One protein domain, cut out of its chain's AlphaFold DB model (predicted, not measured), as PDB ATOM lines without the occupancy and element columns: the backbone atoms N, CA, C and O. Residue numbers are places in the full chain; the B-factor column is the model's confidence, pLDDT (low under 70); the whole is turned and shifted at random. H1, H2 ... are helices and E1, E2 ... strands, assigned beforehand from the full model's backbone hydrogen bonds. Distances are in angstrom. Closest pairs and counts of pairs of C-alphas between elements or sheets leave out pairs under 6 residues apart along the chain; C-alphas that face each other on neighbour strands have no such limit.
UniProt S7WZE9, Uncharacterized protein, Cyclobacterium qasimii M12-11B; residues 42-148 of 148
ATOM      1  N   MET A  42      19.992   8.832  18.815       92.94
ATOM      2  CA  MET A  42      20.130   9.118  20.241       92.94
ATOM      3  C   MET A  42      18.768   9.509  20.822       92.94
ATOM      4  O   MET A  42      18.078  10.387  20.287       92.94
ATOM      5  N   GLN A  43      18.399   8.861  21.921       95.38
ATOM      6  CA  GLN A  43      17.141   9.091  22.612       95.38
ATOM      7  C   GLN A  43      17.417   9.383  24.082       95.38
ATOM      8  O   GLN A  43      18.074   8.598  24.745       95.38
ATOM      9  N   ILE A  44      16.895  10.493  24.593       97.31
ATOM     10  CA  ILE A  44      16.900  10.797  26.027       97.31
ATOM     11  C   ILE A  44      15.463  10.674  26.509       97.31
ATOM     12  O   ILE A  44      14.554  11.230  25.883       97.31
ATOM     13  N   ARG A  45      15.241   9.951  27.608       97.44
ATOM     14  CA  ARG A  45      13.902   9.770  28.181       97.44
ATOM     15  C   ARG A  45      13.878  10.262  29.611       97.44
ATOM     16  O   ARG A  45      14.758   9.949  30.403       97.44
ATOM     17  N   TYR A  46      12.851  11.021  29.950       97.56
ATOM     18  CA  TYR A  46      12.617  11.515  31.294       97.56
ATOM     19  C   TYR A  46      11.249  11.082  31.783       97.56
ATOM     20  O   TYR A  46      10.250  11.180  31.069       97.56
ATOM     21  N   LEU A  47      11.208  10.637  33.031       96.88
ATOM     22  CA  LEU A  47      10.000  10.163  33.666       96.88
ATOM     23  C   LEU A  47       9.833  10.817  35.036       96.88
ATOM     24  O   LEU A  47      10.671  10.654  35.920       96.88
ATOM     25  N   GLU A  48       8.710  11.501  35.233       96.44
ATOM     26  CA  GLU A  48       8.264  11.972  36.543       96.44
ATOM     27  C   GLU A  48       7.020  11.203  36.997       96.44
ATOM     28  O   GLU A  48       6.013  11.139  36.287       96.44
ATOM     29  N   ILE A  49       7.070  10.661  38.214       96.06
ATOM     30  CA  ILE A  49       5.942  10.001  38.875       96.06
ATOM     31  C   ILE A  49       5.642  10.740  40.175       96.06
ATOM     32  O   ILE A  49       6.469  10.795  41.090       96.06
ATOM     33  N   LYS A  50       4.436  11.307  40.269       94.44
ATOM     34  CA  LYS A  50       3.992  12.066  41.441       94.44
ATOM     35  C   LYS A  50       2.518  11.832  41.729       94.44
ATOM     36  O   LYS A  50       1.664  12.310  40.985       94.44
ATOM     37  N   LYS A  51       2.221  11.192  42.868       88.56
ATOM     38  CA  LYS A  51       0.846  10.977  43.375       88.56
ATOM     39  C   LYS A  51      -0.079  10.430  42.277       88.56
ATOM     40  O   LYS A  51      -1.086  11.051  41.949       88.56
ATOM     41  N   ASP A  52       0.343   9.325  41.670       81.62
ATOM     42  CA  ASP A  52      -0.369   8.602  40.605       81.62
ATOM     43  C   ASP A  52      -0.483   9.337  39.258       81.62
ATOM     44  O   ASP A  52      -1.125   8.847  38.328       81.62
ATOM     45  N   LYS A  53       0.173  10.494  39.101       93.12
ATOM     46  CA  LYS A  53       0.381  11.122  37.796       93.12
ATOM     47  C   LYS A  53       1.749  10.732  37.251       93.12
ATOM     48  O   LYS A  53       2.762  10.962  37.911       93.12
ATOM     49  N   LYS A  54       1.750  10.200  36.030       94.75
ATOM     50  CA  LYS A  54       2.945   9.883  35.251       94.75
ATOM     51  C   LYS A  54       3.127  10.915  34.142       94.75
ATOM     52  O   LYS A  54       2.177  11.198  33.409       94.75
ATOM     53  N   THR A  55       4.323  11.474  34.040       95.44
ATOM     54  CA  THR A  55       4.719  12.355  32.945       95.44
ATOM     55  C   THR A  55       5.956  11.773  32.280       95.44
ATOM     56  O   THR A  55       7.023  11.761  32.884       95.44
ATOM     57  N   LEU A  56       5.792  11.284  31.054       95.88
ATOM     58  CA  LEU A  56       6.867  10.771  30.217       95.88
ATOM     59  C   LEU A  56       7.230  11.815  29.161       95.88
ATOM     60  O   LEU A  56       6.348  12.364  28.491       95.88
ATOM     61  N   VAL A  57       8.525  12.067  29.030       96.44
ATOM     62  CA  VAL A  57       9.118  12.930  28.016       96.44
ATOM     63  C   VAL A  57      10.155  12.128  27.247       96.44
ATOM     64  O   VAL A  57      11.128  11.670  27.838       96.44
ATOM     65  N   ASP A  58       9.980  12.000  25.938       96.75
ATOM     66  CA  ASP A  58      10.964  11.394  25.044       96.75
ATOM     67  C   ASP A  58      11.544  12.463  24.119       96.75
ATOM     68  O   ASP A  58      10.805  13.195  23.456       96.75
ATOM     69  N   LEU A  59      12.867  12.540  24.041       96.94
ATOM     70  CA  LEU A  59      13.586  13.382  23.094       96.94
ATOM     71  C   LEU A  59      14.347  12.489  22.126       96.94
ATOM     72  O   LEU A  59      15.251  11.766  22.534       96.94
ATOM     73  N   VAL A  60      14.005  12.560  20.842       95.94
ATOM     74  CA  VAL A  60      14.709  11.828  19.784       95.94
ATOM     75  C   VAL A  60      15.495  12.812  18.933       95.94
ATOM     76  O   VAL A  60      14.922  13.678  18.263       95.94
ATOM     77  N   TYR A  61      16.813  12.650  18.936       95.12
ATOM     78  CA  TYR A  61      17.746  13.514  18.230       95.12
ATOM     79  C   TYR A  61      18.018  12.974  16.829       95.12
ATOM     80  O   TYR A  61      18.402  11.820  16.650       95.12
ATOM     81  N   LYS A  62      17.824  13.829  15.823       94.25
ATOM     82  CA  LYS A  62      18.112  13.548  14.413       94.25
ATOM     83  C   LYS A  62      19.210  14.494  13.949       94.25
ATOM     84  O   LYS A  62      18.933  15.604  13.485       94.25
ATOM     85  N   PHE A  63      20.457  14.063  14.102       93.62
ATOM     86  CA  PHE A  63      21.651  14.857  13.811       93.62
ATOM     87  C   PHE A  63      21.771  15.166  12.320       93.62
ATOM     88  O   PHE A  63      22.134  16.281  11.945       93.62
ATOM     89  N   SER A  64      21.394  14.213  11.461       92.38
ATOM     90  CA  SER A  64      21.477  14.348   9.998       92.38
ATOM     91  C   SER A  64      20.701  15.546   9.435       92.38
ATOM     92  O   SER A  64      21.100  16.133   8.428       92.38
ATOM     93  N   ILE A  65      19.610  15.927  10.104       93.50
ATOM     94  CA  ILE A  65      18.725  17.031   9.719       93.50
ATOM     95  C   ILE A  65      18.630  18.123  10.788       93.50
ATOM     96  O   ILE A  65      17.795  19.015  10.654       93.50
ATOM     97  N   ARG A  66      19.454  18.044  11.843       93.88
ATOM     98  CA  ARG A  66      19.440  18.953  12.999       93.88
ATOM     99  C   ARG A  66      18.028  19.194  13.538       93.88
ATOM    100  O   ARG A  66      17.547  20.323  13.588       93.88
ATOM    101  N   LYS A  67      17.337  18.112  13.905       94.00
ATOM    102  CA  LYS A  67      15.990  18.167  14.487       94.00
ATOM    103  C   LYS A  67      15.942  17.395  15.798       94.00
ATOM    104  O   LYS A  67      16.474  16.291  15.874       94.00
ATOM    105  N   VAL A  68      15.233  17.936  16.784       96.06
ATOM    106  CA  VAL A  68      14.841  17.202  17.992       96.06
ATOM    107  C   VAL A  68      13.331  17.015  17.979       96.06
ATOM    108  O   VAL A  68      12.564  17.971  17.850       96.06
ATOM    109  N   VAL A  69      12.902  15.756  18.048       95.44
ATOM    110  CA  VAL A  69      11.490  15.398  18.182       95.44
ATOM    111  C   VAL A  69      11.211  15.205  19.663       95.44
ATOM    112  O   VAL A  69      11.752  14.284  20.269       95.44
ATOM    113  N   LEU A  70      10.387  16.081  20.230       96.12
ATOM    114  CA  LEU A  70       9.966  16.019  21.622       96.12
ATOM    115  C   LEU A  70       8.598  15.344  21.687       96.12
ATOM    116  O   LEU A  70       7.662  15.770  21.017       96.12
ATOM    117  N   ASN A  71       8.446  14.321  22.512       96.19
ATOM    118  CA  ASN A  71       7.163  13.703  22.801       96.19
ATOM    119  C   ASN A  71       6.858  13.851  24.291       96.19
ATOM    120  O   ASN A  71       7.666  13.462  25.122       96.19
ATOM    121  N   VAL A  72       5.700  14.417  24.629       95.19
ATOM    122  CA  VAL A  72       5.235  14.524  26.017       95.19
ATOM    123  C   VAL A  72       3.932  13.749  26.155       95.19
ATOM    124  O   VAL A  72       2.909  14.141  25.586       95.19
ATOM    125  N   ASN A  73       3.948  12.655  26.919       93.94
ATOM    126  CA  ASN A  73       2.799  11.764  27.127       93.94
ATOM    127  C   ASN A  73       2.100  11.345  25.816       93.94
ATOM    128  O   ASN A  73       0.874  11.413  25.694       93.94
ATOM    129  N   GLY A  74       2.878  10.965  24.804       91.75
ATOM    130  CA  GLY A  74       2.393  10.552  23.485       91.75
ATOM    131  C   GLY A  74       2.156  11.699  22.496       91.75
ATOM    132  O   GLY A  74       1.880  11.427  21.327       91.75
ATOM    133  N   LYS A  75       2.261  12.968  22.911       93.44
ATOM    134  CA  LYS A  75       2.028  14.131  22.038       93.44
ATOM    135  C   LYS A  75       3.339  14.718  21.540       93.44
ATOM    136  O   LYS A  75       4.132  15.221  22.331       93.44
ATOM    137  N   GLU A  76       3.521  14.706  20.225       94.12
ATOM    138  CA  GLU A  76       4.682  15.313  19.578       94.12
ATOM    139  C   GLU A  76       4.617  16.850  19.643       94.12
ATOM    140  O   GLU A  76       3.581  17.463  19.371       94.12
ATOM    141  N   LYS A  77       5.741  17.461  20.012       88.94
ATOM    142  CA  LYS A  77       6.043  18.892  19.974       88.94
ATOM    143  C   LYS A  77       7.376  19.063  19.232       88.94
ATOM    144  O   LYS A  77       8.222  18.169  19.226       88.94
ATOM    145  N   GLU A  78       7.585  20.223  18.620       79.81
ATOM    146  CA  GLU A  78       8.904  20.566  18.081       79.81
ATOM    147  C   GLU A  78       9.746  21.249  19.159       79.81
ATOM    148  O   GLU A  78       9.258  22.127  19.872       79.81
ATOM    149  N   MET A  79      11.006  20.832  19.270       91.62
ATOM    150  CA  MET A  79      12.026  21.497  20.070       91.62
ATOM    151  C   MET A  79      13.076  22.074  19.122       91.62
ATOM    152  O   MET A  79      13.463  21.427  18.144       91.62
ATOM    153  N   ASP A  80      13.517  23.297  19.404       93.69
ATOM    154  CA  ASP A  80      14.637  23.907  18.694       93.69
ATOM    155  C   ASP A  80      15.915  23.061  18.856       93.69
ATOM    156  O   ASP A  80      16.171  22.491  19.921       93.69
ATOM    157  N   TRP A  81      16.708  22.975  17.787       94.38
ATOM    158  CA  TRP A  81      17.905  22.139  17.743       94.38
ATOM    159  C   TRP A  81      18.941  22.548  18.788       94.38
ATOM    160  O   TRP A  81      19.449  21.682  19.499       94.38
ATOM    161  N   GLU A  82      19.231  23.846  18.901       93.75
ATOM    162  CA  GLU A  82      20.254  24.341  19.828       93.75
ATOM    163  C   GLU A  82      19.818  24.097  21.272       93.75
ATOM    164  O   GLU A  82      20.579  23.554  22.068       93.75
ATOM    165  N   SER A  83      18.544  24.346  21.579       94.19
ATOM    166  CA  SER A  83      17.976  24.050  22.902       94.19
ATOM    167  C   SER A  83      18.088  22.560  23.260       94.19
ATOM    168  O   SER A  83      18.395  22.197  24.396       94.19
ATOM    169  N   GLY A  84      17.827  21.673  22.295       94.81
ATOM    170  CA  GLY A  84      17.955  20.234  22.504       94.81
ATOM    171  C   GLY A  84      19.406  19.802  22.700       94.81
ATOM    172  O   GLY A  84      19.687  18.959  23.555       94.81
ATOM    173  N   ARG A  85      20.328  20.379  21.927       93.56
ATOM    174  CA  ARG A  85      21.772  20.130  22.013       93.56
ATOM    175  C   ARG A  85      22.360  20.598  23.344       93.56
ATOM    176  O   ARG A  85      23.167  19.876  23.930       93.56
ATOM    177  N   ASP A  86      21.909  21.741  23.850       94.19
ATOM    178  CA  ASP A  86      22.273  22.241  25.178       94.19
ATOM    179  C   ASP A  86      21.819  21.264  26.269       94.19
ATOM    180  O   ASP A  86      22.598  20.907  27.154       94.19
ATOM    181  N   LEU A  87      20.581  20.761  26.177       96.12
ATOM    182  CA  LEU A  87      20.075  19.751  27.106       96.12
ATOM    183  C   LEU A  87      20.879  18.445  27.036       96.12
ATOM    184  O   LEU A  87      21.248  17.913  28.080       96.12
ATOM    185  N   ALA A  88      21.189  17.944  25.836       95.31
ATOM    186  CA  ALA A  88      22.018  16.748  25.683       95.31
ATOM    187  C   ALA A  88      23.402  16.960  26.314       95.31
ATOM    188  O   ALA A  88      23.864  16.129  27.090       95.31
ATOM    189  N   SER A  89      24.022  18.114  26.064       93.69
ATOM    190  CA  SER A  89      25.311  18.471  26.662       93.69
ATOM    191  C   SER A  89      25.247  18.469  28.189       93.69
ATOM    192  O   SER A  89      26.159  17.960  28.829       93.69
ATOM    193  N   LEU A  90      24.157  18.970  28.786       95.69
ATOM    194  CA  LEU A  90      23.945  18.896  30.234       95.69
ATOM    195  C   LEU A  90      23.818  17.454  30.736       95.69
ATOM    196  O   LEU A  90      24.376  17.137  31.784       95.69
ATOM    197  N   VAL A  91      23.100  16.594  30.009       96.94
ATOM    198  CA  VAL A  91      22.879  15.182  30.366       96.94
ATOM    199  C   VAL A  91      24.184  14.383  30.389       96.94
ATOM    200  O   VAL A  91      24.321  13.492  31.221       96.94
ATOM    201  N   PHE A  92      25.172  14.734  29.567       93.94
ATOM    202  CA  PHE A  92      26.471  14.049  29.543       93.94
ATOM    203  C   PHE A  92      27.521  14.623  30.520       93.94
ATOM    204  O   PHE A  92      28.667  14.181  30.495       93.94
ATOM    205  N   ILE A  93      27.166  15.592  31.379       94.69
ATOM    206  CA  ILE A  93      28.075  16.142  32.409       94.69
ATOM    207  C   ILE A  93      28.121  15.299  33.700       94.69
ATOM    208  O   ILE A  93      29.221  15.106  34.216       94.69
ATOM    209  N   PRO A  94      26.992  14.873  34.300       96.50
ATOM    210  CA  PRO A  94      27.008  14.047  35.506       96.50
ATOM    211  C   PRO A  94      27.666  12.683  35.302       96.50
ATOM    212  O   PRO A  94      27.760  12.181  34.184       96.50
ATOM    213  N   ASP A  95      28.023  12.058  36.419       96.75
ATOM    214  CA  ASP A  95      28.282  10.624  36.483       96.75
ATOM    215  C   ASP A  95      26.990   9.859  36.799       96.75
ATOM    216  O   ASP A  95      26.077  10.392  37.448       96.75
ATOM    217  N   TYR A  96      26.934   8.607  36.360       97.31
ATOM    218  CA  TYR A  96      25.768   7.738  36.486       97.31
ATOM    219  C   TYR A  96      26.144   6.481  37.263       97.31
ATOM    220  O   TYR A  96      27.068   5.757  36.895       97.31
ATOM    221  N   ASP A  97      25.417   6.214  38.346       97.25
ATOM    222  CA  ASP A  97      25.612   5.006  39.143       97.25
ATOM    223  C   ASP A  97      24.850   3.841  38.497       97.25
ATOM    224  O   ASP A  97      23.623   3.730  38.611       97.25
ATOM    225  N   TYR A  98      25.592   2.993  37.788       96.69
ATOM    226  CA  TYR A  98      25.054   1.825  37.092       96.69
ATOM    227  C   TYR A  98      24.660   0.684  38.039       96.69
ATOM    228  O   TYR A  98      23.829  -0.136  37.658       96.69
ATOM    229  N   ASP A  99      25.169   0.650  39.276       97.62
ATOM    230  CA  ASP A  99      24.743  -0.347  40.270       97.62
ATOM    231  C   ASP A  99      23.312  -0.065  40.772       97.62
ATOM    232  O   ASP A  99      22.632  -0.957  41.285       97.62
ATOM    233  N   LEU A 100      22.842   1.180  40.617       96.81
ATOM    234  CA  LEU A 100      21.492   1.631  40.972       96.81
ATOM    235  C   LEU A 100      20.552   1.766  39.766       96.81
ATOM    236  O   LEU A 100      19.390   2.153  39.941       96.81
ATOM    237  N   ALA A 101      21.041   1.492  38.557       97.62
ATOM    238  CA  ALA A 101      20.275   1.637  37.331       97.62
ATOM    239  C   ALA A 101      19.198   0.549  37.194       97.62
ATOM    240  O   ALA A 101      19.326  -0.562  37.713       97.62
ATOM    241  N   MET A 102      18.113   0.872  36.493       98.12
ATOM    242  CA  MET A 102      16.985  -0.035  36.273       98.12
ATOM    243  C   MET A 102      16.799  -0.291  34.778       98.12
ATOM    244  O   MET A 102      16.711   0.651  33.998       98.12
ATOM    245  N   GLU A 103      16.693  -1.558  34.379       96.88
ATOM    246  CA  GLU A 103      16.372  -1.929  32.990       96.88
ATOM    247  C   GLU A 103      14.891  -1.682  32.659       96.88
ATOM    248  O   GLU A 103      14.535  -1.300  31.544       96.88
ATOM    249  N   GLU A 104      14.012  -1.892  33.641       97.31
ATOM    250  CA  GLU A 104      12.573  -1.697  33.491       97.31
ATOM    251  C   GLU A 104      12.154  -0.265  33.841       97.31
ATOM    252  O   GLU A 104      12.787   0.426  34.641       97.31
ATOM    253  N   GLU A 105      11.050   0.179  33.237       96.56
ATOM    254  CA  GLU A 105      10.502   1.510  33.473       96.56
ATOM    255  C   GLU A 105      10.057   1.679  34.941       96.56
ATOM    256  O   GLU A 105       9.261   0.876  35.434       96.56
ATOM    257  N   PRO A 106      10.513   2.728  35.649       96.81
ATOM    258  CA  PRO A 106      10.166   2.941  37.050       96.81
ATOM    259  C   PRO A 106       8.657   3.086  37.306       96.81
ATOM    260  O   PRO A 106       7.916   3.691  36.525       96.81
ATOM    261  N   GLU A 107       8.214   2.588  38.465       95.38
ATOM    262  CA  GLU A 107       6.817   2.680  38.930       95.38
ATOM    263  C   GLU A 107       6.646   3.512  40.211       95.38
ATOM    264  O   GLU A 107       5.540   3.931  40.559       95.38
ATOM    265  N   LYS A 108       7.738   3.752  40.946       95.31
ATOM    266  CA  LYS A 108       7.709   4.483  42.220       95.31
ATOM    267  C   LYS A 108       7.700   5.991  41.985       95.31
ATOM    268  O   LYS A 108       8.153   6.472  40.955       95.31
ATOM    269  N   ASN A 109       7.193   6.742  42.966       96.50
ATOM    270  CA  ASN A 109       7.288   8.201  42.935       96.50
ATOM    271  C   ASN A 109       8.759   8.623  42.860       96.50
ATOM    272  O   ASN A 109       9.563   8.163  43.669       96.50
ATOM    273  N   GLY A 110       9.069   9.526  41.938       95.56
ATOM    274  CA  GLY A 110      10.434   9.959  41.682       95.56
ATOM    275  C   GLY A 110      10.582  10.639  40.328       95.56
ATOM    276  O   GLY A 110       9.617  10.798  39.576       95.56
ATOM    277  N   GLN A 111      11.815  11.048  40.049       97.06
ATOM    278  CA  GLN A 111      12.245  11.580  38.765       97.06
ATOM    279  C   GLN A 111      13.368  10.693  38.244       97.06
ATOM    280  O   GLN A 111      14.320  10.402  38.977       97.06
ATOM    281  N   TYR A 112      13.260  10.285  36.987       97.88
ATOM    282  CA  TYR A 112      14.141   9.304  36.372       97.88
ATOM    283  C   TYR A 112      14.613   9.784  35.003       97.88
ATOM    284  O   TYR A 112      13.879  10.492  34.308       97.88
ATOM    285  N   LEU A 113      15.829   9.396  34.628       98.25
ATOM    286  CA  LEU A 113      16.446   9.716  33.345       98.25
ATOM    287  C   LEU A 113      17.031   8.455  32.714       98.25
ATOM    288  O   LEU A 113      17.730   7.710  33.392       98.25
ATOM    289  N   ASP A 114      16.787   8.278  31.427       97.75
ATOM    290  CA  ASP A 114      17.591   7.457  30.530       97.75
ATOM    291  C   ASP A 114      18.366   8.404  29.612       97.75
ATOM    292  O   ASP A 114      17.770   9.250  28.931       97.75
ATOM    293  N   CYS A 115      19.693   8.300  29.645       95.00
ATOM    294  CA  CYS A 115      20.612   9.169  28.913       95.00
ATOM    295  C   CYS A 115      20.951   8.658  27.498       95.00
ATOM    296  O   CYS A 115      21.757   9.280  26.805       95.00
ATOM    297  N   GLY A 116      20.312   7.573  27.053       92.75
ATOM    298  CA  GLY A 116      20.450   6.976  25.724       92.75
ATOM    299  C   GLY A 116      21.087   5.594  25.706       92.75
ATOM    300  O   GLY A 116      21.363   5.073  24.624       92.75
ATOM    301  N   ASP A 117      21.302   4.992  26.871       92.69
ATOM    302  CA  ASP A 117      21.827   3.635  27.036       92.69
ATOM    303  C   ASP A 117      20.726   2.594  27.304       92.69
ATOM    304  O   ASP A 117      20.989   1.390  27.269       92.69
ATOM    305  N   GLY A 118      19.481   3.043  27.500       94.75
ATOM    306  CA  GLY A 118      18.335   2.184  27.765       94.75
ATOM    307  C   GLY A 118      18.107   1.885  29.245       94.75
ATOM    308  O   GLY A 118      17.181   1.132  29.551       94.75
ATOM    309  N   LEU A 119      18.903   2.465  30.148       97.50
ATOM    310  CA  LEU A 119      18.794   2.284  31.590       97.50
ATOM    311  C   LEU A 119      18.177   3.515  32.260       97.50
ATOM    312  O   LEU A 119      18.411   4.656  31.876       97.50
ATOM    313  N   TRP A 120      17.383   3.287  33.301       98.31
ATOM    314  CA  TRP A 120      16.764   4.351  34.083       98.31
ATOM    315  C   TRP A 120      17.554   4.643  35.355       98.31
ATOM    316  O   TRP A 120      17.739   3.771  36.206       98.31
ATOM    317  N   HIS A 121      17.917   5.909  35.540       98.31
ATOM    318  CA  HIS A 121      18.625   6.418  36.710       98.31
ATOM    319  C   HIS A 121      17.732   7.368  37.516       98.31
ATOM    320  O   HIS A 121      17.194   8.339  36.988       98.31
ATOM    321  N   GLU A 122      17.577   7.117  38.819       97.75
ATOM    322  CA  GLU A 122      16.848   8.008  39.736       97.75
ATOM    323  C   GLU A 122      17.674   9.274  40.033       97.75
ATOM    324  O   GLU A 122      18.796   9.175  40.528       97.75
ATOM    325  N   PHE A 123      17.125  10.476  39.822       96.56
ATOM    326  CA  PHE A 123      17.863  11.742  40.005       96.56
ATOM    327  C   PHE A 123      18.435  11.946  41.416       96.56
ATOM    328  O   PHE A 123      19.494  12.561  41.590       96.56
ATOM    329  N   GLU A 124      17.731  11.467  42.445       94.44
ATOM    330  CA  GLU A 124      18.159  11.657  43.831       94.44
ATOM    331  C   GLU A 124      19.405  10.835  44.179       94.44
ATOM    332  O   GLU A 124      20.233  11.312  44.956       94.44
ATOM    333  N   LYS A 125      19.562   9.639  43.596       95.44
ATOM    334  CA  LYS A 125      20.584   8.662  44.013       95.44
ATOM    335  C   LYS A 125      21.483   8.165  42.887       95.44
ATOM    336  O   LYS A 125      22.675   8.029  43.108       95.44
ATOM    337  N   GLY A 126      20.924   7.906  41.708       96.12
ATOM    338  CA  GLY A 126      21.619   7.292  40.572       96.12
ATOM    339  C   GLY A 126      22.350   8.272  39.653       96.12
ATOM    340  O   GLY A 126      23.014   7.837  38.722       96.12
ATOM    341  N   ILE A 127      22.227   9.581  39.891       97.19
ATOM    342  CA  ILE A 127      22.911  10.624  39.115       97.19
ATOM    343  C   ILE A 127      23.747  11.478  40.072       97.19
ATOM    344  O   ILE A 127      23.254  11.935  41.116       97.19
ATOM    345  N   ILE A 128      25.007  11.728  39.723       96.75
ATOM    346  CA  ILE A 128      26.002  12.366  40.590       96.75
ATOM    347  C   ILE A 128      26.629  13.551  39.848       96.75
ATOM    348  O   ILE A 128      27.198  13.403  38.773       96.75
ATOM    349  N   ASN A 129      26.545  14.760  40.415       96.19
ATOM    350  CA  ASN A 129      27.250  15.913  39.843       96.19
ATOM    351  C   ASN A 129      28.766  15.725  40.024       96.19
ATOM    352  O   ASN A 129      29.223  15.562  41.155       96.19
ATOM    353  N   LEU A 130      29.532  15.799  38.931       93.00
ATOM    354  CA  LEU A 130      30.997  15.687  38.964       93.00
ATOM    355  C   LEU A 130      31.687  16.914  39.579       93.00
ATOM    356  O   LEU A 130      32.725  16.783  40.225       93.00
ATOM    357  N   ASP A 131      31.112  18.102  39.385       91.19
ATOM    358  CA  ASP A 131      31.650  19.366  39.887       91.19
ATOM    359  C   ASP A 131      30.702  19.968  40.943       91.19
ATOM    360  O   ASP A 131      29.563  20.315  40.618       91.19
ATOM    361  N   PRO A 132      31.143  20.154  42.202       86.94
ATOM    362  CA  PRO A 132      30.338  20.798  43.242       86.94
ATOM    363  C   PRO A 132      29.905  22.235  42.913       86.94
ATOM    364  O   PRO A 132      28.944  22.734  43.499       86.94
ATOM    365  N   SER A 133      30.614  22.922  42.014       92.50
ATOM    366  CA  SER A 133      30.297  24.282  41.572       92.50
ATOM    367  C   SER A 133      29.229  24.334  40.473       92.50
ATOM    368  O   SER A 133      28.670  25.405  40.213       92.50
ATOM    369  N   PHE A 134      28.893  23.190  39.864       93.62
ATOM    370  CA  PHE A 134      27.934  23.094  38.770       93.62
ATOM    371  C   PHE A 134      26.894  21.996  39.013       93.62
ATOM    372  O   PHE A 134      27.143  20.803  38.864       93.62
ATOM    373  N   ASP A 135      25.670  22.415  39.332       95.38
ATOM    374  CA  ASP A 135      24.554  21.495  39.547       95.38
ATOM    375  C   ASP A 135      23.863  21.132  38.222       95.38
ATOM    376  O   ASP A 135      22.855  21.733  37.830       95.38
ATOM    377  N   ALA A 136      24.435  20.159  37.510       95.44
ATOM    378  CA  ALA A 136      23.889  19.643  36.260       95.44
ATOM    379  C   ALA A 136      22.506  19.007  36.476       95.44
ATOM    380  O   ALA A 136      21.575  19.319  35.734       95.44
ATOM    381  N   LYS A 137      22.321  18.213  37.541       95.19
ATOM    382  CA  LYS A 137      21.027  17.583  37.875       95.19
ATOM    383  C   LYS A 137      19.883  18.580  37.965       95.19
ATOM    384  O   LYS A 137      18.817  18.373  37.378       95.19
ATOM    385  N   LYS A 138      20.101  19.683  38.681       95.50
ATOM    386  CA  LYS A 138      19.098  20.741  38.814       95.50
ATOM    387  C   LYS A 138      18.806  21.429  37.483       95.50
ATOM    388  O   LYS A 138      17.653  21.736  37.199       95.50
ATOM    389  N   LYS A 139      19.825  21.671  36.655       96.62
ATOM    390  CA  LYS A 139      19.626  22.284  35.332       96.62
ATOM    391  C   LYS A 139      18.860  21.368  34.382       96.62
ATOM    392  O   LYS A 139      17.955  21.849  33.707       96.62
ATOM    393  N   ILE A 140      19.179  20.074  34.366       96.62
ATOM    394  CA  ILE A 140      18.478  19.070  33.555       96.62
ATOM    395  C   ILE A 140      17.002  19.011  33.967       96.62
ATOM    396  O   ILE A 140      16.125  19.205  33.130       96.62
ATOM    397  N   THR A 141      16.719  18.815  35.259       94.88
ATOM    398  CA  THR A 141      15.335  18.729  35.764       94.88
ATOM    399  C   THR A 141      14.539  20.009  35.520       94.88
ATOM    400  O   THR A 141      13.377  19.921  35.124       94.88
ATOM    401  N   GLN A 142      15.146  21.188  35.695       94.88
ATOM    402  CA  GLN A 142      14.496  22.461  35.381       94.88
ATOM    403  C   GLN A 142      14.169  22.570  33.888       94.88
ATOM    404  O   GLN A 142      13.026  22.839  33.540       94.88
ATOM    405  N   THR A 143      15.144  22.286  33.019       94.38
ATOM    406  CA  THR A 143      14.965  22.358  31.559       94.38
ATOM    407  C   THR A 143      13.855  21.418  31.099       94.38
ATOM    408  O   THR A 143      12.986  21.825  30.340       94.38
ATOM    409  N   LEU A 144      13.839  20.177  31.594       92.69
ATOM    410  CA  LEU A 144      12.801  19.197  31.266       92.69
ATOM    411  C   LEU A 144      11.427  19.606  31.804       92.69
ATOM    412  O   LEU A 144      10.429  19.421  31.114       92.69
ATOM    413  N   SER A 145      11.371  20.194  33.000       89.56
ATOM    414  CA  SER A 145      10.121  20.700  33.579       89.56
ATOM    415  C   SER A 145       9.532  21.850  32.762       89.56
ATOM    416  O   SER A 145       8.316  21.923  32.614       89.56
ATOM    417  N   ASP A 146      10.377  22.716  32.195       90.50
ATOM    418  CA  ASP A 146       9.947  23.850  31.368       90.50
ATOM    419  C   ASP A 146       9.360  23.408  30.004       90.50
ATOM    420  O   ASP A 146       8.677  24.192  29.341       90.50
ATOM    421  N   LEU A 147       9.580  22.152  29.583       84.94
ATOM    422  CA  LEU A 147       9.031  21.573  28.344       84.94
ATOM    423  C   LEU A 147       7.601  21.009  28.491       84.94
ATOM    424  O   LEU A 147       6.934  20.731  27.477       84.94
ATOM    425  N   LEU A 148       7.139  20.806  29.729       83.12
ATOM    426  CA  LEU A 148       5.855  20.177  30.059       83.12
ATOM    427  C   LEU A 148       4.680  21.146  29.894       83.12
ATOM    428  O   LEU A 148       3.872  20.900  28.957       83.12
TER     429      LEU A 148
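What this domain is: This is residues 42 to 148 of the 148 residues of an uncharacterized protein of Cyclobacterium qasimii M12-11B (UniProt S7WZE9). A twisted wall of five antiparallel strands has two helices, H1 and H2, over one face, both crossing the strands, and two long unnamed stretches gather near its E5 edge. The printed part has 107 residues, with named elements in the order E1, E2, E3, E4, H1, E5, H2; the sheet's order is E4, E3, E2, E1, E5. The class is mixed, helices and strands, in two layers, helices on one face of a sheet. The whole is compact, with a radius of gyration of the C-alphas of 13.3 A and spans of 35 by 34 by 23 A.

How they stand to each other: E1, residues 43 to 50, E2, residues 53 to 62, E3, residues 67 to 72, and E4, residues 75 to 79, form a meander, each strand the antiparallel neighbour of the one before. N 46 and O 57 of E1 and E2 are 2.8 A apart, N 60 and O 69 of E2 and E3 2.9 A, and N 77 and O 70 of E4 and E3 2.7 A, within hydrogen-bond range. E5, residues 110 to 114, is antiparallel to E1, with N 112 and O 47 2.8 A apart. H1, residues 81 to 91, is on the sheet at a height of 9.6 A, over E2, E1 and, only just, E3 with 3 C-alphas. H2, residues 136 to 146, is on the same face at a height of 10.6 A, over E1 and E5. The helices touch at a steep tilt of 39 degrees, opposite ways; their closest C-alphas, Leu 90 and Ala 136, are 6.1 A apart. In H1 and H2 every O i to N i+4 pair is within hydrogen-bond range.

Where its parts are: E1 begins at C-alpha 43, (17.141, 9.091, 22.612), and is 23.2 A long; E2 is 29.4 A. H2, 15.4 A long, ends at C-alpha 146, (9.947, 23.850, 31.368).

The domain as a whole: The links H1 to E5 and E5 to H2 are long, the printed part has no cut, and no printed residue is under 70 in pLDDT.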